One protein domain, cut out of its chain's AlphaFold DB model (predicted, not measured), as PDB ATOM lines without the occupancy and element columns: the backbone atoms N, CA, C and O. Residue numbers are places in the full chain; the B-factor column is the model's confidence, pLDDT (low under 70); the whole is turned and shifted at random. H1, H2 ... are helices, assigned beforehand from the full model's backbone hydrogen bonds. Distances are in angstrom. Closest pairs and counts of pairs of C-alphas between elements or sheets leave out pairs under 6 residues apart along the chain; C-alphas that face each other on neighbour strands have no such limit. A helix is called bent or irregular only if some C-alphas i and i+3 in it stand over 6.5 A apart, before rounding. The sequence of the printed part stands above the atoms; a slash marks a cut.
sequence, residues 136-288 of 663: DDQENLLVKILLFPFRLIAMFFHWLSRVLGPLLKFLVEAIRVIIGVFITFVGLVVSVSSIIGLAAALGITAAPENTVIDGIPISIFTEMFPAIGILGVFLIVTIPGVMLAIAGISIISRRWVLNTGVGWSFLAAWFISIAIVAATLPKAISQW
ATOM      1  N   ASP A 136     245.663 178.832 303.268       59.44
ATOM      2  CA  ASP A 136     244.995 178.858 304.567       59.44
ATOM      3  C   ASP A 136     246.004 179.138 305.692       59.44
ATOM      4  O   ASP A 136     246.659 178.237 306.208       59.44
ATOM      5  N   ASP A 137     246.244 180.427 305.933       52.94
ATOM      6  CA  ASP A 137     246.437 181.052 307.247       52.94
ATOM      7  C   ASP A 137     246.719 182.549 307.039       52.94
ATOM      8  O   ASP A 137     247.297 182.955 306.029       52.94
ATOM      9  N   GLN A 138     246.244 183.376 307.976       59.50
ATOM     10  CA  GLN A 138     246.217 184.846 307.933       59.50
ATOM     11  C   GLN A 138     247.298 185.489 307.042       59.50
ATOM     12  O   GLN A 138     248.486 185.387 307.343       59.50
ATOM     13  N   GLU A 139     246.878 186.192 305.972       58.16
ATOM     14  CA  GLU A 139     247.779 186.885 305.031       58.16
ATOM     15  C   GLU A 139     248.913 187.600 305.794       58.16
ATOM     16  O   GLU A 139     248.656 188.571 306.518       58.16
ATOM     17  N   ASN A 140     250.158 187.133 305.613       68.69
ATOM     18  CA  ASN A 140     251.348 187.747 306.202       68.69
ATOM     19  C   ASN A 140     251.342 189.262 305.934       68.69
ATOM     20  O   ASN A 140     251.075 189.703 304.814       68.69
ATOM     21  N   LEU A 141     251.676 190.064 306.951       66.81
ATOM     22  CA  LEU A 141     251.695 191.537 306.902       66.81
ATOM     23  C   LEU A 141     252.446 192.080 305.671       66.81
ATOM     24  O   LEU A 141     252.036 193.067 305.066       66.81
ATOM     25  N   LEU A 142     253.492 191.371 305.245       67.44
ATOM     26  CA  LEU A 142     254.301 191.688 304.070       67.44
ATOM     27  C   LEU A 142     253.525 191.540 302.747       67.44
ATOM     28  O   LEU A 142     253.662 192.381 301.865       67.44
ATOM     29  N   VAL A 143     252.649 190.535 302.627       68.81
ATOM     30  CA  VAL A 143     251.773 190.323 301.456       68.81
ATOM     31  C   VAL A 143     250.690 191.398 301.395       68.81
ATOM     32  O   VAL A 143     250.413 191.929 300.318       68.81
ATOM     33  N   LYS A 144     250.128 191.780 302.554       72.38
ATOM     34  CA  LYS A 144     249.179 192.899 302.642       72.38
ATOM     35  C   LYS A 144     249.814 194.204 302.178       72.38
ATOM     36  O   LYS A 144     249.190 194.901 301.390       72.38
ATOM     37  N   ILE A 145     251.038 194.507 302.615       75.50
ATOM     38  CA  ILE A 145     251.764 195.731 302.240       75.50
ATOM     39  C   ILE A 145     252.163 195.719 300.757       75.50
ATOM     40  O   ILE A 145     251.958 196.714 300.068       75.50
ATOM     41  N   LEU A 146     252.676 194.596 300.243       77.50
ATOM     42  CA  LEU A 146     253.116 194.469 298.848       77.50
ATOM     43  C   LEU A 146     251.959 194.658 297.850       77.50
ATOM     44  O   LEU A 146     252.126 195.297 296.813       77.50
ATOM     45  N   LEU A 147     250.778 194.113 298.163       77.12
ATOM     46  CA  LEU A 147     249.599 194.170 297.289       77.12
ATOM     47  C   LEU A 147     248.693 195.384 297.557       77.12
ATOM     48  O   LEU A 147     247.808 195.682 296.753       77.12
ATOM     49  N   PHE A 148     248.917 196.109 298.655       81.94
ATOM     50  CA  PHE A 148     248.186 197.326 299.018       81.94
ATOM     51  C   PHE A 148     248.115 198.384 297.900       81.94
ATOM     52  O   PHE A 148     247.001 198.822 297.601       81.94
ATOM     53  N   PRO A 149     249.220 198.774 297.224       79.25
ATOM     54  CA  PRO A 149     249.155 199.768 296.151       79.25
ATOM     55  C   PRO A 149     248.255 199.323 294.987       79.25
ATOM     56  O   PRO A 149     247.479 200.124 294.472       79.25
ATOM     57  N   PHE A 150     248.261 198.037 294.627       78.75
ATOM     58  CA  PHE A 150     247.378 197.503 293.585       78.75
ATOM     59  C   PHE A 150     245.901 197.512 294.007       78.75
ATOM     60  O   PHE A 150     245.031 197.855 293.204       78.75
ATOM     61  N   ARG A 151     245.610 197.199 295.278       81.44
ATOM     62  CA  ARG A 151     244.247 197.259 295.839       81.44
ATOM     63  C   ARG A 151     243.714 198.697 295.891       81.44
ATOM     64  O   ARG A 151     242.545 198.910 295.575       81.44
ATOM     65  N   LEU A 152     244.557 199.681 296.219       82.06
ATOM     66  CA  LEU A 152     244.184 201.102 296.193       82.06
ATOM     67  C   LEU A 152     243.855 201.589 294.781       82.06
ATOM     68  O   LEU A 152     242.831 202.243 294.583       82.06
ATOM     69  N   ILE A 153     244.678 201.226 293.797       75.75
ATOM     70  CA  ILE A 153     244.445 201.569 292.391       75.75
ATOM     71  C   ILE A 153     243.122 200.955 291.910       75.75
ATOM     72  O   ILE A 153     242.284 201.658 291.346       75.75
ATOM     73  N   ALA A 154     242.876 199.672 292.197       77.38
ATOM     74  CA  ALA A 154     241.629 199.000 291.825       77.38
ATOM     75  C   ALA A 154     240.390 199.644 292.479       77.38
ATOM     76  O   ALA A 154     239.369 199.837 291.816       77.38
ATOM     77  N   MET A 155     240.480 200.018 293.759       83.44
ATOM     78  CA  MET A 155     239.395 200.685 294.485       83.44
ATOM     79  C   MET A 155     239.112 202.086 293.928       83.44
ATOM     80  O   MET A 155     237.948 202.448 293.742       83.44
ATOM     81  N   PHE A 156     240.163 202.841 293.595       82.94
ATOM     82  CA  PHE A 156     240.052 204.150 292.959       82.94
ATOM     83  C   PHE A 156     239.385 204.059 291.582       82.94
ATOM     84  O   PHE A 156     238.405 204.758 291.344       82.94
ATOM     85  N   PHE A 157     239.832 203.156 290.702       81.25
ATOM     86  CA  PHE A 157     239.218 202.971 289.380       81.25
ATOM     87  C   PHE A 157     237.765 202.490 289.464       81.25
ATOM     88  O   PHE A 157     236.915 202.943 288.693       81.25
ATOM     89  N   HIS A 158     237.447 201.613 290.421       80.00
ATOM     90  CA  HIS A 158     236.077 201.163 290.649       80.00
ATOM     91  C   HIS A 158     235.171 202.317 291.114       80.00
ATOM     92  O   HIS A 158     234.021 202.428 290.672       80.00
ATOM     93  N   TRP A 159     235.661 203.176 292.011       84.19
ATOM     94  CA  TRP A 159     234.940 204.370 292.449       84.19
ATOM     95  C   TRP A 159     234.778 205.373 291.298       84.19
ATOM     96  O   TRP A 159     233.661 205.804 291.014       84.19
ATOM     97  N   LEU A 160     235.861 205.644 290.566       77.69
ATOM     98  CA  LEU A 160     235.895 206.567 289.436       77.69
ATOM     99  C   LEU A 160     234.904 206.154 288.342       77.69
ATOM    100  O   LEU A 160     234.127 206.978 287.873       77.69
ATOM    101  N   SER A 161     234.860 204.869 287.984       80.44
ATOM    102  CA  SER A 161     233.922 204.340 286.986       80.44
ATOM    103  C   SER A 161     232.459 204.432 287.435       80.44
ATOM    104  O   SER A 161     231.591 204.734 286.618       80.44
ATOM    105  N   ARG A 162     232.158 204.232 288.727       84.69
ATOM    106  CA  ARG A 162     230.787 204.400 289.248       84.69
ATOM    107  C   ARG A 162     230.329 205.859 289.236       84.69
ATOM    108  O   ARG A 162     229.153 206.101 288.988       84.69
ATOM    109  N   VAL A 163     231.234 206.803 289.505       85.31
ATOM    110  CA  VAL A 163     230.915 208.239 289.590       85.31
ATOM    111  C   VAL A 163     230.910 208.902 288.208       85.31
ATOM    112  O   VAL A 163     229.930 209.549 287.851       85.31
ATOM    113  N   LEU A 164     231.960 208.715 287.401       83.12
ATOM    114  CA  LEU A 164     232.042 209.284 286.049       83.12
ATOM    115  C   LEU A 164     231.261 208.490 285.001       83.12
ATOM    116  O   LEU A 164     230.886 209.061 283.983       83.12
ATOM    117  N   GLY A 165     231.004 207.197 285.208       86.50
ATOM    118  CA  GLY A 165     230.328 206.349 284.221       86.50
ATOM    119  C   GLY A 165     228.961 206.885 283.772       86.50
ATOM    120  O   GLY A 165     228.736 206.982 282.564       86.50
ATOM    121  N   PRO A 166     228.050 207.263 284.690       91.12
ATOM    122  CA  PRO A 166     226.768 207.871 284.333       91.12
ATOM    123  C   PRO A 166     226.920 209.203 283.589       91.12
ATOM    124  O   PRO A 166     226.217 209.433 282.609       91.12
ATOM    125  N   LEU A 167     227.871 210.045 284.009       85.62
ATOM    126  CA  LEU A 167     228.148 211.341 283.384       85.62
ATOM    127  C   LEU A 167     228.700 211.176 281.961       85.62
ATOM    128  O   LEU A 167     228.252 211.855 281.041       85.62
ATOM    129  N   LEU A 168     229.615 210.227 281.757       82.06
ATOM    130  CA  LEU A 168     230.183 209.918 280.447       82.06
ATOM    131  C   LEU A 168     229.131 209.316 279.505       82.06
ATOM    132  O   LEU A 168     229.057 209.712 278.345       82.06
ATOM    133  N   LYS A 169     228.279 208.402 279.995       85.00
ATOM    134  CA  LYS A 169     227.156 207.858 279.211       85.00
ATOM    135  C   LYS A 169     226.182 208.956 278.792       85.00
ATOM    136  O   LYS A 169     225.797 208.994 277.628       85.00
ATOM    137  N   PHE A 170     225.837 209.859 279.709       88.31
ATOM    138  CA  PHE A 170     225.001 211.018 279.405       88.31
ATOM    139  C   PHE A 170     225.636 211.912 278.331       88.31
ATOM    140  O   PHE A 170     224.969 212.267 277.363       88.31
ATOM    141  N   LEU A 171     226.931 212.222 278.451       82.88
ATOM    142  CA  LEU A 171     227.654 213.060 277.492       82.88
ATOM    143  C   LEU A 171     227.704 212.427 276.094       82.88
ATOM    144  O   LEU A 171     227.422 213.101 275.107       82.88
ATOM    145  N   VAL A 172     227.974 211.122 275.999       83.69
ATOM    146  CA  VAL A 172     227.942 210.385 274.722       83.69
ATOM    147  C   VAL A 172     226.536 210.383 274.113       83.69
ATOM    148  O   VAL A 172     226.377 210.568 272.905       83.69
ATOM    149  N   GLU A 173     225.495 210.206 274.930       87.38
ATOM    150  CA  GLU A 173     224.108 210.246 274.461       87.38
ATOM    151  C   GLU A 173     223.689 211.641 273.991       87.38
ATOM    152  O   GLU A 173     223.023 211.744 272.958       87.38
ATOM    153  N   ALA A 174     224.114 212.692 274.693       88.44
ATOM    154  CA  ALA A 174     223.885 214.081 274.309       88.44
ATOM    155  C   ALA A 174     224.587 214.420 272.987       88.44
ATOM    156  O   ALA A 174     223.945 214.928 272.070       88.44
ATOM    157  N   ILE A 175     225.868 214.059 272.843       87.75
ATOM    158  CA  ILE A 175     226.639 214.262 271.605       87.75
ATOM    159  C   ILE A 175     225.965 213.560 270.425       87.75
ATOM    160  O   ILE A 175     225.776 214.177 269.378       87.75
ATOM    161  N   ARG A 176     225.536 212.300 270.586       92.19
ATOM    162  CA  ARG A 176     224.830 211.569 269.522       92.19
ATOM    163  C   ARG A 176     223.560 212.300 269.076       92.19
ATOM    164  O   ARG A 176     223.302 212.382 267.879       92.19
ATOM    165  N   VAL A 177     222.761 212.808 270.020       94.12
ATOM    166  CA  VAL A 177     221.533 213.555 269.696       94.12
ATOM    167  C   VAL A 177     221.868 214.857 268.970       94.12
ATOM    168  O   VAL A 177     221.250 215.134 267.949       94.12
ATOM    169  N   ILE A 178     222.871 215.610 269.432       93.38
ATOM    170  CA  ILE A 178     223.316 216.858 268.791       93.38
ATOM    171  C   ILE A 178     223.762 216.601 267.346       93.38
ATOM    172  O   ILE A 178     223.297 217.280 266.434       93.38
ATOM    173  N   ILE A 179     224.599 215.582 267.125       94.06
ATOM    174  CA  ILE A 179     225.056 215.186 265.785       94.06
ATOM    175  C   ILE A 179     223.865 214.792 264.905       94.06
ATOM    176  O   ILE A 179     223.756 215.248 263.769       94.06
ATOM    177  N   GLY A 180     222.945 213.976 265.427       93.62
ATOM    178  CA  GLY A 180     221.752 213.561 264.691       93.62
ATOM    179  C   GLY A 180     220.851 214.739 264.303       93.62
ATOM    180  O   GLY A 180     220.380 214.797 263.168       93.62
ATOM    181  N   VAL A 181     220.654 215.711 265.203       96.62
ATOM    182  CA  VAL A 181     219.883 216.939 264.933       96.62
ATOM    183  C   VAL A 181     220.572 217.785 263.866       96.62
ATOM    184  O   VAL A 181     219.912 218.218 262.926       96.62
ATOM    185  N   PHE A 182     221.889 217.963 263.966       95.25
ATOM    186  CA  PHE A 182     222.671 218.714 262.986       95.25
ATOM    187  C   PHE A 182     222.589 218.095 261.584       95.25
ATOM    188  O   PHE A 182     222.231 218.784 260.632       95.25
ATOM    189  N   ILE A 183     222.829 216.786 261.457       95.56
ATOM    190  CA  ILE A 183     222.724 216.073 260.171       95.56
ATOM    191  C   ILE A 183     221.300 216.179 259.608       95.56
ATOM    192  O   ILE A 183     221.123 216.407 258.410       95.56
ATOM    193  N   THR A 184     220.284 216.061 260.472       96.75
ATOM    194  CA  THR A 184     218.881 216.209 260.062       96.75
ATOM    195  C   THR A 184     218.614 217.600 259.494       96.75
ATOM    196  O   THR A 184     218.015 217.726 258.427       96.75
ATOM    197  N   PHE A 185     219.087 218.637 260.185       97.19
ATOM    198  CA  PHE A 185     218.939 220.026 259.766       97.19
ATOM    199  C   PHE A 185     219.614 220.290 258.417       97.19
ATOM    200  O   PHE A 185     218.973 220.829 257.519       97.19
ATOM    201  N   VAL A 186     220.860 219.840 258.232       96.19
ATOM    202  CA  VAL A 186     221.585 219.984 256.959       96.19
ATOM    203  C   VAL A 186     220.835 219.294 255.814       96.19
ATOM    204  O   VAL A 186     220.626 219.905 254.768       96.19
ATOM    205  N   GLY A 187     220.369 218.057 256.017       96.06
ATOM    206  CA  GLY A 187     219.594 217.333 255.003       96.06
ATOM    207  C   GLY A 187     218.291 218.043 254.613       96.06
ATOM    208  O   GLY A 187     217.942 218.102 253.430       96.06
ATOM    209  N   LEU A 188     217.597 218.641 255.589       97.44
ATOM    210  CA  LEU A 188     216.393 219.438 255.346       97.44
ATOM    211  C   LEU A 188     216.699 220.735 254.596       97.44
ATOM    212  O   LEU A 188     215.993 221.035 253.641       97.44
ATOM    213  N   VAL A 189     217.748 221.469 254.977       96.50
ATOM    214  CA  VAL A 189     218.158 222.698 254.277       96.50
ATOM    215  C   VAL A 189     218.466 222.397 252.814       96.50
ATOM    216  O   VAL A 189     217.886 223.034 251.944       96.50
ATOM    217  N   VAL A 190     219.273 221.370 252.530       95.75
ATOM    218  CA  VAL A 190     219.590 220.960 251.148       95.75
ATOM    219  C   VAL A 190     218.322 220.621 250.358       95.75
ATOM    220  O   VAL A 190     218.171 221.061 249.219       95.75
ATOM    221  N   SER A 191     217.390 219.885 250.969       95.94
ATOM    222  CA  SER A 191     216.135 219.484 250.316       95.94
ATOM    223  C   SER A 191     215.178 220.660 250.089       95.94
ATOM    224  O   SER A 191     214.461 220.690 249.097       95.94
ATOM    225  N   VAL A 192     215.134 221.637 250.998       95.19
ATOM    226  CA  VAL A 192     214.294 222.836 250.848       95.19
ATOM    227  C   VAL A 192     214.898 223.781 249.811       95.19
ATOM    228  O   VAL A 192     214.182 224.263 248.935       95.19
ATOM    229  N   SER A 193     216.213 223.999 249.854       90.31
ATOM    230  CA  SER A 193     216.930 224.814 248.871       90.31
ATOM    231  C   SER A 193     216.773 224.269 247.452       90.31
ATOM    232  O   SER A 193     216.550 225.050 246.529       90.31
ATOM    233  N   SER A 194     216.816 222.945 247.258       93.88
ATOM    234  CA  SER A 194     216.597 222.348 245.935       93.88
ATOM    235  C   SER A 194     215.161 222.530 245.433       93.88
ATOM    236  O   SER A 194     214.969 222.743 244.238       93.88
ATOM    237  N   ILE A 195     214.153 222.503 246.315       91.75
ATOM    238  CA  ILE A 195     212.751 222.775 245.951       91.75
ATOM    239  C   ILE A 195     212.582 224.230 245.502       91.75
ATOM    240  O   ILE A 195     211.925 224.482 244.492       91.75
ATOM    241  N   ILE A 196     213.199 225.178 246.215       87.44
ATOM    242  CA  ILE A 196     213.197 226.597 245.826       87.44
ATOM    243  C   ILE A 196     213.893 226.768 244.471       87.44
ATOM    244  O   ILE A 196     213.343 227.414 243.582       87.44
ATOM    245  N   GLY A 197     215.054 226.132 244.279       83.19
ATOM    246  CA  GLY A 197     215.783 226.153 243.010       83.19
ATOM    247  C   GLY A 197     214.977 225.576 241.844       83.19
ATOM    248  O   GLY A 197     214.966 226.157 240.765       83.19
ATOM    249  N   LEU A 198     214.236 224.484 242.064       88.56
ATOM    250  CA  LEU A 198     213.331 223.925 241.058       88.56
ATOM    251  C   LEU A 198     212.187 224.891 240.725       88.56
ATOM    252  O   LEU A 198     211.864 225.072 239.555       88.56
ATOM    253  N   ALA A 199     211.573 225.509 241.736       84.56
ATOM    254  CA  ALA A 199     210.483 226.455 241.526       84.56
ATOM    255  C   ALA A 199     210.948 227.697 240.744       84.56
ATOM    256  O   ALA A 199     210.219 228.164 239.869       84.56
ATOM    257  N   ALA A 200     212.170 228.174 240.998       76.94
ATOM    258  CA  ALA A 200     212.808 229.228 240.212       76.94
ATOM    259  C   ALA A 200     213.112 228.771 238.775       76.94
ATOM    260  O   ALA A 200     212.752 229.458 237.824       76.94
ATOM    261  N   ALA A 201     213.683 227.575 238.600       76.75
ATOM    262  CA  ALA A 201     214.011 227.019 237.285       76.75
ATOM    263  C   ALA A 201     212.779 226.705 236.412       76.75
ATOM    264  O   ALA A 201     212.896 226.592 235.197       76.75
ATOM    265  N   LEU A 202     211.598 226.550 237.014       79.38
ATOM    266  CA  LEU A 202     210.325 226.390 236.301       79.38
ATOM    267  C   LEU A 202     209.555 227.711 236.133       79.38
ATOM    268  O   LEU A 202     208.446 227.691 235.604       79.38
ATOM    269  N   GLY A 203     210.096 228.836 236.612       71.38
ATOM    270  CA  GLY A 203     209.426 230.140 236.560       71.38
ATOM    271  C   GLY A 203     208.170 230.241 237.438       71.38
ATOM    272  O   GLY A 203     207.312 231.079 237.189       71.38
ATOM    273  N   ILE A 204     208.022 229.374 238.450       73.69
ATOM    274  CA  ILE A 204     206.860 229.361 239.362       73.69
ATOM    275  C   ILE A 204     206.995 230.452 240.431       73.69
ATOM    276  O   ILE A 204     205.999 231.011 240.891       73.69
ATOM    277  N   THR A 205     208.221 230.750 240.861       64.50
ATOM    278  CA  THR A 205     208.467 231.861 241.782       64.50
ATOM    279  C   THR A 205     208.490 233.165 241.002       64.50
ATOM    280  O   THR A 205     209.169 233.239 239.983       64.50
ATOM    281  N   ALA A 206     207.846 234.207 241.537       50.88
ATOM    282  CA  ALA A 206     208.062 235.596 241.138       50.88
ATOM    283  C   ALA A 206     209.471 236.050 241.559       50.88
ATOM    284  O   ALA A 206     209.637 236.957 242.374       50.88
ATOM    285  N   ALA A 207     210.498 235.361 241.062       52.47
ATOM    286  CA  ALA A 207     211.803 235.968 240.956       52.47
ATOM    287  C   ALA A 207     211.573 237.206 240.080       52.47
ATOM    288  O   ALA A 207     210.976 237.054 239.010       52.47
ATOM    289  N   PRO A 208     211.919 238.420 240.540       52.66
ATOM    290  CA  PRO A 208     211.847 239.585 239.674       52.66
ATOM    291  C   PRO A 208     212.550 239.225 238.364       52.66
ATOM    292  O   PRO A 208     213.591 238.561 238.409       52.66
ATOM    293  N   GLU A 209     211.969 239.612 237.223       50.00
ATOM    294  CA  GLU A 209     212.457 239.296 235.863       50.00
ATOM    295  C   GLU A 209     213.957 239.623 235.677       50.00
ATOM    296  O   GLU A 209     214.618 239.080 234.799       50.00
ATOM    297  N   ASN A 210     214.517 240.402 236.608       50.00
ATOM    298  CA  ASN A 210     215.887 240.887 236.667       50.00
ATOM    299  C   ASN A 210     216.737 240.192 237.753       50.00
ATOM    300  O   ASN A 210     217.693 240.775 238.259       50.00
ATOM    301  N   THR A 211     216.388 238.977 238.189       52.62
ATOM    302  CA  THR A 211     217.246 238.230 239.126       52.62
ATOM    303  C   THR A 211     218.425 237.650 238.351       52.62
ATOM    304  O   THR A 211     218.272 236.715 237.564       52.62
ATOM    305  N   VAL A 212     219.596 238.231 238.579       49.47
ATOM    306  CA  VAL A 212     220.839 237.922 237.877       49.47
ATOM    307  C   VAL A 212     221.791 237.204 238.836       49.47
ATOM    308  O   VAL A 212     222.034 237.674 239.948       49.47
ATOM    309  N   ILE A 213     222.327 236.056 238.421       48.97
ATOM    310  CA  ILE A 213     223.414 235.365 239.128       48.97
ATOM    311  C   ILE A 213     224.687 235.626 238.330       48.97
ATOM    312  O   ILE A 213     224.826 235.101 237.231       48.97
ATOM    313  N   ASP A 214     225.598 236.437 238.873       49.81
ATOM    314  CA  ASP A 214     226.910 236.712 238.259       49.81
ATOM    315  C   ASP A 214     226.818 237.243 236.809       49.81
ATOM    316  O   ASP A 214     227.482 236.761 235.897       49.81
ATOM    317  N   GLY A 215     225.911 238.193 236.562       49.09
ATOM    318  CA  GLY A 215     225.649 238.730 235.218       49.09
ATOM    319  C   GLY A 215     224.737 237.871 234.327       49.09
ATOM    320  O   GLY A 215     224.389 238.310 233.238       49.09
ATOM    321  N   ILE A 216     224.301 236.683 234.774       50.69
ATOM    322  CA  ILE A 216     223.437 235.777 234.002       50.69
ATOM    323  C   ILE A 216     221.985 235.839 234.515       50.69
ATOM    324  O   ILE A 216     221.712 235.391 235.637       50.69
ATOM    325  N   PRO A 217     221.028 236.347 233.714       57.19
ATOM    326  CA  PRO A 217     219.602 236.223 234.000       57.19
ATOM    327  C   PRO A 217     219.186 234.772 234.280       57.19
ATOM    328  O   PRO A 217     219.477 233.865 233.496       57.19
ATOM    329  N   ILE A 218     218.457 234.535 235.379       60.69
ATOM    330  CA  ILE A 218     217.988 233.183 235.747       60.69
ATOM    331  C   ILE A 218     217.121 232.551 234.640       60.69
ATOM    332  O   ILE A 218     217.112 231.327 234.485       60.69
ATOM    333  N   SER A 219     216.446 233.372 233.830       59.56
ATOM    334  CA  SER A 219     215.671 232.943 232.659       59.56
ATOM    335  C   SER A 219     216.494 232.137 231.649       59.56
ATOM    336  O   SER A 219     215.971 231.195 231.064       59.56
ATOM    337  N   ILE A 220     217.797 232.392 231.514       60.72
ATOM    338  CA  ILE A 220     218.660 231.643 230.591       60.72
ATOM    339  C   ILE A 220     218.746 230.164 231.001       60.72
ATOM    340  O   ILE A 220     218.718 229.278 230.148       60.72
ATOM    341  N   PHE A 221     218.779 229.859 232.304       62.91
ATOM    342  CA  PHE A 221     218.854 228.473 232.780       62.91
ATOM    343  C   PHE A 221     217.599 227.658 232.451       62.91
ATOM    344  O   PHE A 221     217.703 226.445 232.247       62.91
ATOM    345  N   THR A 222     216.430 228.301 232.379       64.94
ATOM    346  CA  THR A 222     215.170 227.627 232.022       64.94
ATOM    347  C   THR A 222     215.137 227.256 230.538       64.94
ATOM    348  O   THR A 222     214.531 226.255 230.161       64.94
ATOM    349  N   GLU A 223     215.861 228.004 229.704       65.62
ATOM    350  CA  GLU A 223     215.986 227.743 228.273       65.62
ATOM    351  C   GLU A 223     217.122 226.791 227.912       65.62
ATOM    352  O   GLU A 223     217.015 226.038 226.945       65.62
ATOM    353  N   MET A 224     218.222 226.828 228.666       68.00
ATOM    354  CA  MET A 224     219.393 225.984 228.417       68.00
ATOM    355  C   MET A 224     219.102 224.502 228.648       68.00
ATOM    356  O   MET A 224     219.694 223.644 227.991       68.00
ATOM    357  N   PHE A 225     218.219 224.181 229.597       74.56
ATOM    358  CA  PHE A 225     217.965 222.805 229.996       74.56
ATOM    359  C   PHE A 225     216.522 222.399 229.700       74.56
ATOM    360  O   PHE A 225     215.588 223.064 230.140       74.56
ATOM    361  N   PRO A 226     216.292 221.250 229.033       83.06
ATOM    362  CA  PRO A 226     214.940 220.726 228.916       83.06
ATOM    363  C   PRO A 226     214.377 220.454 230.318       83.06
ATOM    364  O   PRO A 226     215.109 220.001 231.201       83.06
ATOM    365  N   ALA A 227     213.066 220.629 230.507       85.25
ATOM    366  CA  ALA A 227     212.408 220.450 231.808       85.25
ATOM    367  C   ALA A 227     212.737 219.101 232.485       85.25
ATOM    368  O   ALA A 227     212.877 219.020 233.705       85.25
ATOM    369  N   ILE A 228     212.928 218.038 231.694       89.19
ATOM    370  CA  ILE A 228     213.318 216.721 232.211       89.19
ATOM    371  C   ILE A 228     214.751 216.698 232.776       89.19
ATOM    372  O   ILE A 228     215.009 216.000 233.754       89.19
ATOM    373  N   GLY A 229     215.667 217.481 232.201       89.94
ATOM    374  CA  GLY A 229     217.028 217.669 232.706       89.94
ATOM    375  C   GLY A 229     217.034 218.451 234.017       89.94
ATOM    376  O   GLY A 229     217.677 218.019 234.972       89.94
ATOM    377  N   ILE A 230     216.233 219.521 234.105       89.31
ATOM    378  CA  ILE A 230     216.036 220.305 235.339       89.31
ATOM    379  C   ILE A 230     215.506 219.407 236.466       89.31
ATOM    380  O   ILE A 230     216.053 219.390 237.570       89.31
ATOM    381  N   LEU A 231     214.489 218.588 236.177       91.94
ATOM    382  CA  LEU A 231     213.947 217.618 237.131       91.94
ATOM    383  C   LEU A 231     214.985 216.556 237.535       91.94
ATOM    384  O   LEU A 231     215.044 216.160 238.699       91.94
ATOM    385  N   GLY A 232     215.835 216.125 236.599       94.06
ATOM    386  CA  GLY A 232     216.971 215.248 236.878       94.06
ATOM    387  C   GLY A 232     217.944 215.863 237.888       94.06
ATOM    388  O   GLY A 232     218.232 215.238 238.907       94.06
ATOM    389  N   VAL A 233     218.392 217.102 237.656       92.19
ATOM    390  CA  VAL A 233     219.296 217.835 238.565       92.19
ATOM    391  C   VAL A 233     218.664 218.010 239.947       92.19
ATOM    392  O   VAL A 233     219.302 217.716 240.961       92.19
ATOM    393  N   PHE A 234     217.388 218.399 239.999       94.50
ATOM    394  CA  PHE A 234     216.639 218.511 241.250       94.50
ATOM    395  C   PHE A 234     216.668 217.207 242.060       94.50
ATOM    396  O   PHE A 234     216.959 217.229 243.258       94.50
ATOM    397  N   LEU A 235     216.400 216.062 241.427       96.56
ATOM    398  CA  LEU A 235     216.386 214.766 242.110       96.56
ATOM    399  C   LEU A 235     217.784 214.318 242.560       96.56
ATOM    400  O   LEU A 235     217.911 213.757 243.651       96.56
ATOM    401  N   ILE A 236     218.830 214.607 241.777       96.88
ATOM    402  CA  ILE A 236     220.227 214.304 242.136       96.88
ATOM    403  C   ILE A 236     220.628 214.987 243.446       96.88
ATOM    404  O   ILE A 236     221.348 214.380 244.237       96.88
ATOM    405  N   VAL A 237     220.154 216.214 243.684       95.94
ATOM    406  CA  VAL A 237     220.448 216.987 244.902       95.94
ATOM    407  C   VAL A 237     219.495 216.625 246.046       95.94
ATOM    408  O   VAL A 237     219.920 216.426 247.185       95.94
ATOM    409  N   THR A 238     218.202 216.485 245.750       97.06
ATOM    410  CA  THR A 238     217.160 216.285 246.771       97.06
ATOM    411  C   THR A 238     217.215 214.895 247.397       97.06
ATOM    412  O   THR A 238     217.052 214.771 248.609       97.06
ATOM    413  N   ILE A 239     217.462 213.836 246.613       96.81
ATOM    414  CA  ILE A 239     217.468 212.461 247.137       96.81
ATOM    415  C   ILE A 239     218.549 212.278 248.223       96.81
ATOM    416  O   ILE A 239     218.199 211.812 249.312       96.81
ATOM    417  N   PRO A 240     219.820 212.680 248.017       96.25
ATOM    418  CA  PRO A 240     220.826 212.667 249.077       96.25
ATOM    419  C   PRO A 240     220.461 213.549 250.274       96.25
ATOM    420  O   PRO A 240     220.648 213.114 251.408       96.25
ATOM    421  N   GLY A 241     219.892 214.742 250.054       96.06
ATOM    422  CA  GLY A 241     219.432 215.623 251.135       96.06
ATOM    423  C   GLY A 241     218.395 214.948 252.041       96.06
ATOM    424  O   GLY A 241     218.542 214.930 253.266       96.06
ATOM    425  N   VAL A 242     217.399 214.291 251.445       96.50
ATOM    426  CA  VAL A 242     216.377 213.525 252.172       96.50
ATOM    427  C   VAL A 242     216.989 212.307 252.873       96.50
ATOM    428  O   VAL A 242     216.656 212.036 254.028       96.50
ATOM    429  N   MET A 243     217.915 211.588 252.228       95.25
ATOM    430  CA  MET A 243     218.622 210.462 252.856       95.25
ATOM    431  C   MET A 243     219.448 210.904 254.070       95.25
ATOM    432  O   MET A 243     219.415 210.224 255.096       95.25
ATOM    433  N   LEU A 244     220.128 212.053 253.994       95.06
ATOM    434  CA  LEU A 244     220.840 212.649 255.128       95.06
ATOM    435  C   LEU A 244     219.876 213.006 256.258       95.06
ATOM    436  O   LEU A 244     220.131 212.654 257.410       95.06
ATOM    437  N   ALA A 245     218.736 213.624 255.934       95.62
ATOM    438  CA  ALA A 245     217.725 213.956 256.930       95.62
ATOM    439  C   ALA A 245     217.239 212.706 257.684       95.62
ATOM    440  O   ALA A 245     217.171 212.684 258.914       95.62
ATOM    441  N   ILE A 246     216.970 211.622 256.952       95.00
ATOM    442  CA  ILE A 246     216.506 210.362 257.537       95.00
ATOM    443  C   ILE A 246     217.618 209.647 258.319       95.00
ATOM    444  O   ILE A 246     217.346 209.081 259.381       95.00
ATOM    445  N   ALA A 247     218.869 209.703 257.855       92.81
ATOM    446  CA  ALA A 247     220.018 209.188 258.595       92.81
ATOM    447  C   ALA A 247     220.193 209.914 259.940       92.81
ATOM    448  O   ALA A 247     220.370 209.263 260.972       92.81
ATOM    449  N   GLY A 248     220.044 211.244 259.964       93.44
ATOM    450  CA  GLY A 248     220.050 212.038 261.195       93.44
ATOM    451  C   GLY A 248     218.949 211.614 262.178       93.44
ATOM    452  O   GLY A 248     219.231 211.341 263.348       93.44
ATOM    453  N   ILE A 249     217.714 211.430 261.698       94.88
ATOM    454  CA  ILE A 249     216.588 210.925 262.511       94.88
ATOM    455  C   ILE A 249     216.859 209.497 263.016       94.88
ATOM    456  O   ILE A 249     216.500 209.144 264.147       94.88
ATOM    457  N   SER A 250     217.517 208.660 262.212       93.06
ATOM    458  CA  SER A 250     217.903 207.300 262.602       93.06
ATOM    459  C   SER A 250     218.908 207.292 263.762       93.06
ATOM    460  O   SER A 250     218.736 206.526 264.715       93.06
ATOM    461  N   ILE A 251     219.886 208.206 263.746       92.31
ATOM    462  CA  ILE A 251     220.861 208.395 264.832       92.31
ATOM    463  C   ILE A 251     220.165 208.832 266.132       92.31
ATOM    464  O   ILE A 251     220.471 208.307 267.209       92.31
ATOM    465  N   ILE A 252     219.195 209.749 266.044       92.69
ATOM    466  CA  ILE A 252     218.421 210.223 267.207       92.69
ATOM    467  C   ILE A 252     217.571 209.086 267.793       92.69
ATOM    468  O   ILE A 252     217.562 208.864 269.006       92.69
ATOM    469  N   SER A 253     216.869 208.343 266.934       91.62
ATOM    470  CA  SER A 253     215.896 207.319 267.342       91.62
ATOM    471  C   SER A 253     216.508 205.961 267.709       91.62
ATOM    472  O   SER A 253     215.779 205.071 268.146       91.62
ATOM    473  N   ARG A 254     217.833 205.793 267.562       88.31
ATOM    474  CA  ARG A 254     218.574 204.533 267.796       88.31
ATOM    475  C   ARG A 254     218.035 203.334 266.998       88.31
ATOM    476  O   ARG A 254     218.218 202.188 267.402       88.31
ATOM    477  N   ARG A 255     217.352 203.586 265.882       88.69
ATOM    478  CA  ARG A 255     216.817 202.549 264.994       88.69
ATOM    479  C   ARG A 255     216.849 203.022 263.552       88.69
ATOM    480  O   ARG A 255     216.706 204.212 263.276       88.69
ATOM    481  N   TRP A 256     216.989 202.083 262.629       82.44
ATOM    482  CA  TRP A 256     216.809 202.365 261.211       82.44
ATOM    483  C   TRP A 256     215.328 202.632 260.933       82.44
ATOM    484  O   TRP A 256     214.474 201.812 261.259       82.44
ATOM    485  N   VAL A 257     215.031 203.819 260.399       87.00
ATOM    486  CA  VAL A 257     213.654 204.278 260.132       87.00
ATOM    487  C   VAL A 257     213.165 203.811 258.757       87.00
ATOM    488  O   VAL A 257     211.963 203.697 258.536       87.00
ATOM    489  N   LEU A 258     214.089 203.506 257.839       85.94
ATOM    490  CA  LEU A 258     213.776 203.036 256.492       85.94
ATOM    491  C   LEU A 258     213.870 201.522 256.384       85.94
ATOM    492  O   LEU A 258     214.826 200.902 256.849       85.94
ATOM    493  N   ASN A 259     212.909 200.948 255.665       89.69
ATOM    494  CA  ASN A 259     213.005 199.578 255.188       89.69
ATOM    495  C   ASN A 259     214.080 199.485 254.099       89.69
ATOM    496  O   ASN A 259     214.166 200.362 253.237       89.69
ATOM    497  N   THR A 260     214.830 198.381 254.073       86.56
ATOM    498  CA  THR A 260     215.897 198.138 253.087       86.56
ATOM    499  C   THR A 260     215.415 198.333 251.646       86.56
ATOM    500  O   THR A 260     216.116 198.941 250.845       86.56
ATOM    501  N   GLY A 261     214.189 197.900 251.325       91.06
ATOM    502  CA  GLY A 261     213.596 198.099 249.996       91.06
ATOM    503  C   GLY A 261     213.397 199.572 249.619       91.06
ATOM    504  O   GLY A 261     213.668 199.945 248.485       91.06
ATOM    505  N   VAL A 262     213.000 200.425 250.569       90.44
ATOM    506  CA  VAL A 262     212.824 201.868 250.320       90.44
ATOM    507  C   VAL A 262     214.175 202.532 250.052       90.44
ATOM    508  O   VAL A 262     214.280 203.340 249.133       90.44
ATOM    509  N   GLY A 263     215.221 202.149 250.793       89.00
ATOM    510  CA  GLY A 263     216.585 202.629 250.550       89.00
ATOM    511  C   GLY A 263     217.085 202.296 249.139       89.00
ATOM    512  O   GLY A 263     217.584 203.176 248.439       89.00
ATOM    513  N   TRP A 264     216.872 201.057 248.679       90.75
ATOM    514  CA  TRP A 264     217.202 200.660 247.305       90.75
ATOM    515  C   TRP A 264     216.390 201.420 246.253       90.75
ATOM    516  O   TRP A 264     216.948 201.780 245.218       90.75
ATOM    517  N   SER A 265     215.115 201.726 246.514       94.62
ATOM    518  CA  SER A 265     214.301 202.550 245.609       94.62
ATOM    519  C   SER A 265     214.845 203.973 245.462       94.62
ATOM    520  O   SER A 265     214.911 204.478 244.344       94.62
ATOM    521  N   PHE A 266     215.275 204.614 246.555       94.50
ATOM    522  CA  PHE A 266     215.908 205.937 246.492       94.50
ATOM    523  C   PHE A 266     217.232 205.907 245.727       94.50
ATOM    524  O   PHE A 266     217.481 206.781 244.900       94.50
ATOM    525  N   LEU A 267     218.056 204.882 245.955       94.12
ATOM    526  CA  LEU A 267     219.318 204.708 245.239       94.12
ATOM    527  C   LEU A 267     219.089 204.486 243.737       94.12
ATOM    528  O   LEU A 267     219.746 205.122 242.916       94.12
ATOM    529  N   ALA A 268     218.119 203.647 243.368       95.44
ATOM    530  CA  ALA A 268     217.738 203.443 241.973       95.44
ATOM    531  C   ALA A 268     217.225 204.742 241.329       95.44
ATOM    532  O   ALA A 268     217.659 205.090 240.233       95.44
ATOM    533  N   ALA A 269     216.357 205.486 242.023       95.75
ATOM    534  CA  ALA A 269     215.858 206.776 241.552       95.75
ATOM    535  C   ALA A 269     217.000 207.778 241.321       95.75
ATOM    536  O   ALA A 269     217.023 208.434 240.285       95.75
ATOM    537  N   TRP A 270     217.984 207.834 242.223       97.25
ATOM    538  CA  TRP A 270     219.144 208.714 242.086       97.25
ATOM    539  C   TRP A 270     219.987 208.389 240.844       97.25
ATOM    540  O   TRP A 270     220.311 209.288 240.068       97.25
ATOM    541  N   PHE A 271     220.266 207.107 240.583       97.38
ATOM    542  CA  PHE A 271     220.972 206.694 239.363       97.38
ATOM    543  C   PHE A 271     220.177 206.981 238.084       97.38
ATOM    544  O   PHE A 271     220.764 207.394 237.082       97.38
ATOM    545  N   ILE A 272     218.851 206.811 238.111       97.19
ATOM    546  CA  ILE A 272     217.982 207.178 236.984       97.19
ATOM    547  C   ILE A 272     218.074 208.684 236.715       97.19
ATOM    548  O   ILE A 272     218.212 209.091 235.563       97.19
ATOM    549  N   SER A 273     218.062 209.519 237.758       97.00
ATOM    550  CA  SER A 273     218.217 210.969 237.617       97.00
ATOM    551  C   SER A 273     219.570 211.350 237.010       97.00
ATOM    552  O   SER A 273     219.609 212.183 236.105       97.00
ATOM    553  N   ILE A 274     220.662 210.692 237.419       96.31
ATOM    554  CA  ILE A 274     221.990 210.876 236.807       96.31
ATOM    555  C   ILE A 274     221.966 210.508 235.323       96.31
ATOM    556  O   ILE A 274     222.473 211.265 234.498       96.31
ATOM    557  N   ALA A 275     221.343 209.384 234.958       95.19
ATOM    558  CA  ALA A 275     221.235 208.964 233.564       95.19
ATOM    559  C   ALA A 275     220.430 209.962 232.709       95.19
ATOM    560  O   ALA A 275     220.815 210.244 231.575       95.19
ATOM    561  N   ILE A 276     219.352 210.541 233.256       94.44
ATOM    562  CA  ILE A 276     218.559 211.589 232.586       94.44
ATOM    563  C   ILE A 276     219.414 212.834 232.327       94.44
ATOM    564  O   ILE A 276     219.406 213.366 231.213       94.44
ATOM    565  N   VAL A 277     220.175 213.293 233.325       93.44
ATOM    566  CA  VAL A 277     221.068 214.451 233.162       93.44
ATOM    567  C   VAL A 277     222.163 214.142 232.142       93.44
ATOM    568  O   VAL A 277     222.357 214.916 231.210       93.44
ATOM    569  N   ALA A 278     222.805 212.975 232.226       92.75
ATOM    570  CA  ALA A 278     223.834 212.558 231.275       92.75
ATOM    571  C   ALA A 278     223.318 212.484 229.823       92.75
ATOM    572  O   ALA A 278     224.055 212.802 228.892       92.75
ATOM    573  N   ALA A 279     222.052 212.108 229.614       91.38
ATOM    574  CA  ALA A 279     221.437 212.053 228.288       91.38
ATOM    575  C   ALA A 279     220.993 213.428 227.748       91.38
ATOM    576  O   ALA A 279     220.901 213.613 226.531       91.38
ATOM    577  N   THR A 280     220.685 214.389 228.624       90.19
ATOM    578  CA  THR A 280     220.189 215.726 228.237       90.19
ATOM    579  C   THR A 280     221.301 216.759 228.103       90.19
ATOM    580  O   THR A 280     221.211 217.635 227.243       90.19
ATOM    581  N   LEU A 281     222.372 216.622 228.886       84.62
ATOM    582  CA  LEU A 281     223.485 217.564 228.927       84.62
ATOM    583  C   LEU A 281     224.165 217.783 227.558       84.62
ATOM    584  O   LEU A 281     224.362 218.941 227.199       84.62
ATOM    585  N   PRO A 282     224.444 216.754 226.725       85.56
ATOM    586  CA  PRO A 282     225.029 216.978 225.400       85.56
ATOM    587  C   PRO A 282     224.127 217.802 224.481       85.56
ATOM    588  O   PRO A 282     224.624 218.616 223.712       85.56
ATOM    589  N   LYS A 283     222.799 217.622 224.577       81.31
ATOM    590  CA  LYS A 283     221.839 218.401 223.785       81.31
ATOM    591  C   LYS A 283     221.828 219.862 224.225       81.31
ATOM    592  O   LYS A 283     221.899 220.735 223.367       81.31
ATOM    593  N   ALA A 284     221.811 220.112 225.534       80.69
ATOM    594  CA  ALA A 284     221.908 221.456 226.101       80.69
ATOM    595  C   ALA A 284     223.204 222.164 225.667       80.69
ATOM    596  O   ALA A 284     223.166 223.294 225.195       80.69
ATOM    597  N   ILE A 285     224.348 221.471 225.728       79.44
ATOM    598  CA  ILE A 285     225.643 222.022 225.295       79.44
ATOM    599  C   ILE A 285     225.656 222.277 223.782       79.44
ATOM    600  O   ILE A 285     226.115 223.326 223.335       79.44
ATOM    601  N   SER A 286     225.111 221.352 222.984       79.81
ATOM    602  CA  SER A 286     225.070 221.502 221.526       79.81
ATOM    603  C   SER A 286     224.232 222.692 221.053       79.81
ATOM    604  O   SER A 286     224.435 223.149 219.941       79.81
ATOM    605  N   GLN A 287     223.327 223.234 221.879       77.25
ATOM    606  CA  GLN A 287     222.561 224.435 221.525       77.25
ATOM    607  C   GLN A 287     223.407 225.716 221.453       77.25
ATOM    608  O   GLN A 287     222.919 226.722 220.947       77.25
ATOM    609  N   TRP A 288     224.657 225.680 221.924       77.25
ATOM    610  CA  TRP A 288     225.566 226.828 221.986       77.25
ATOM    611  C   TRP A 288     226.877 226.586 221.220       77.25
ATOM    612  O   TRP A 288     227.877 227.256 221.498       77.25
TER     613      TRP A 288
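This is residues 136 to 288 of the 663 residues of an uncharacterized protein of Roseivirga pacifica (UniProt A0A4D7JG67). One very long helix, H1, makes the longest axis; its first part, with residues 136 to 140 before it, sticks out as a bare arm through residue 172, and its later part packs side by side with H3. H4 folds back along the start of H3, which is in the middle between H1 and H4, and the short H2 crosses the end where H1 stops. The printed part has 153 residues with four named helices, in the order H1, H2, H3, H4, and no named strand: the class is all helix. The whole is extended, with a radius of gyration of the C-alphas of 29.4 A, and spans 98 by 35 by 26 A, the arm making much of the length.

Find C-alpha 141 at (251.695, 191.537, 306.902); from there H1, residues 141 to 201, runs 86.8 A to C-alpha 201 at (214.011, 227.019, 237.285). It has a kink of 45 degrees near residue 149 and is irregular, with C-alphas 146 and 149 7.1 A apart. Next look for H2, residues 218 to 224, and then H3, residues 227 to 253, 38.0 A long. H3 is neither bent nor irregular, but only just: C-alphas 237 and 240 are 6.0 A apart. H4, residues 260 to 286, runs 40.3 A to C-alpha 286 at (225.070, 221.502, 221.526); it is only just irregular, with C-alphas 279 and 282 6.7 A apart.

Look first at H1, which touches H3 with its residues 176 to 201 alone, at a shallow tilt of 26 degrees, opposite ways; the closest C-alphas are those of Thr 184 and Ala 245, 4.0 A apart. H1 touches H2 with residues 200 to 201 alone, about perpendicular at 79 degrees, and the closest C-alphas, of Ala 201 and Thr 222, are 5.4 A apart. H2 and H3 meet only through their link. H3 and H4 form a helical hairpin at a shallow tilt of 28 degrees; H3 touches H4 with residues 228 to 239 alone, the closest C-alphas being those of Gly 232 and Ser 273, 4.5 A apart. H2 and H4 are close but not clearly touching, with C-alphas of Met 224 and Ala 284 the closest at 5.7 A. H1 and H4 are apart. The helix packing is mostly aligned, but only just: 2 of 3 touching pairs are at a shallow tilt. O i to N i+4 pairs are within hydrogen-bond range in 53 of 57 for H1, 2 of 3 for H2, 22 of 23 for H3 and 21 of 23 for H4.

The C-alphas of Asp 137 and Trp 288 are the two farthest apart, at 99.0 A. Without residues 136 to 172, which stand free, the body spans 53 by 30 by 20 A. The printed part has no cut. Follow the long link from H1 to H2, residues 202 to 217, where residues 212 to 213 pair antiparallel with 216 to 217. The mean pLDDT of the printed part is 83.0, and it is under 70 at residues 136 to 143 and 205 to 224.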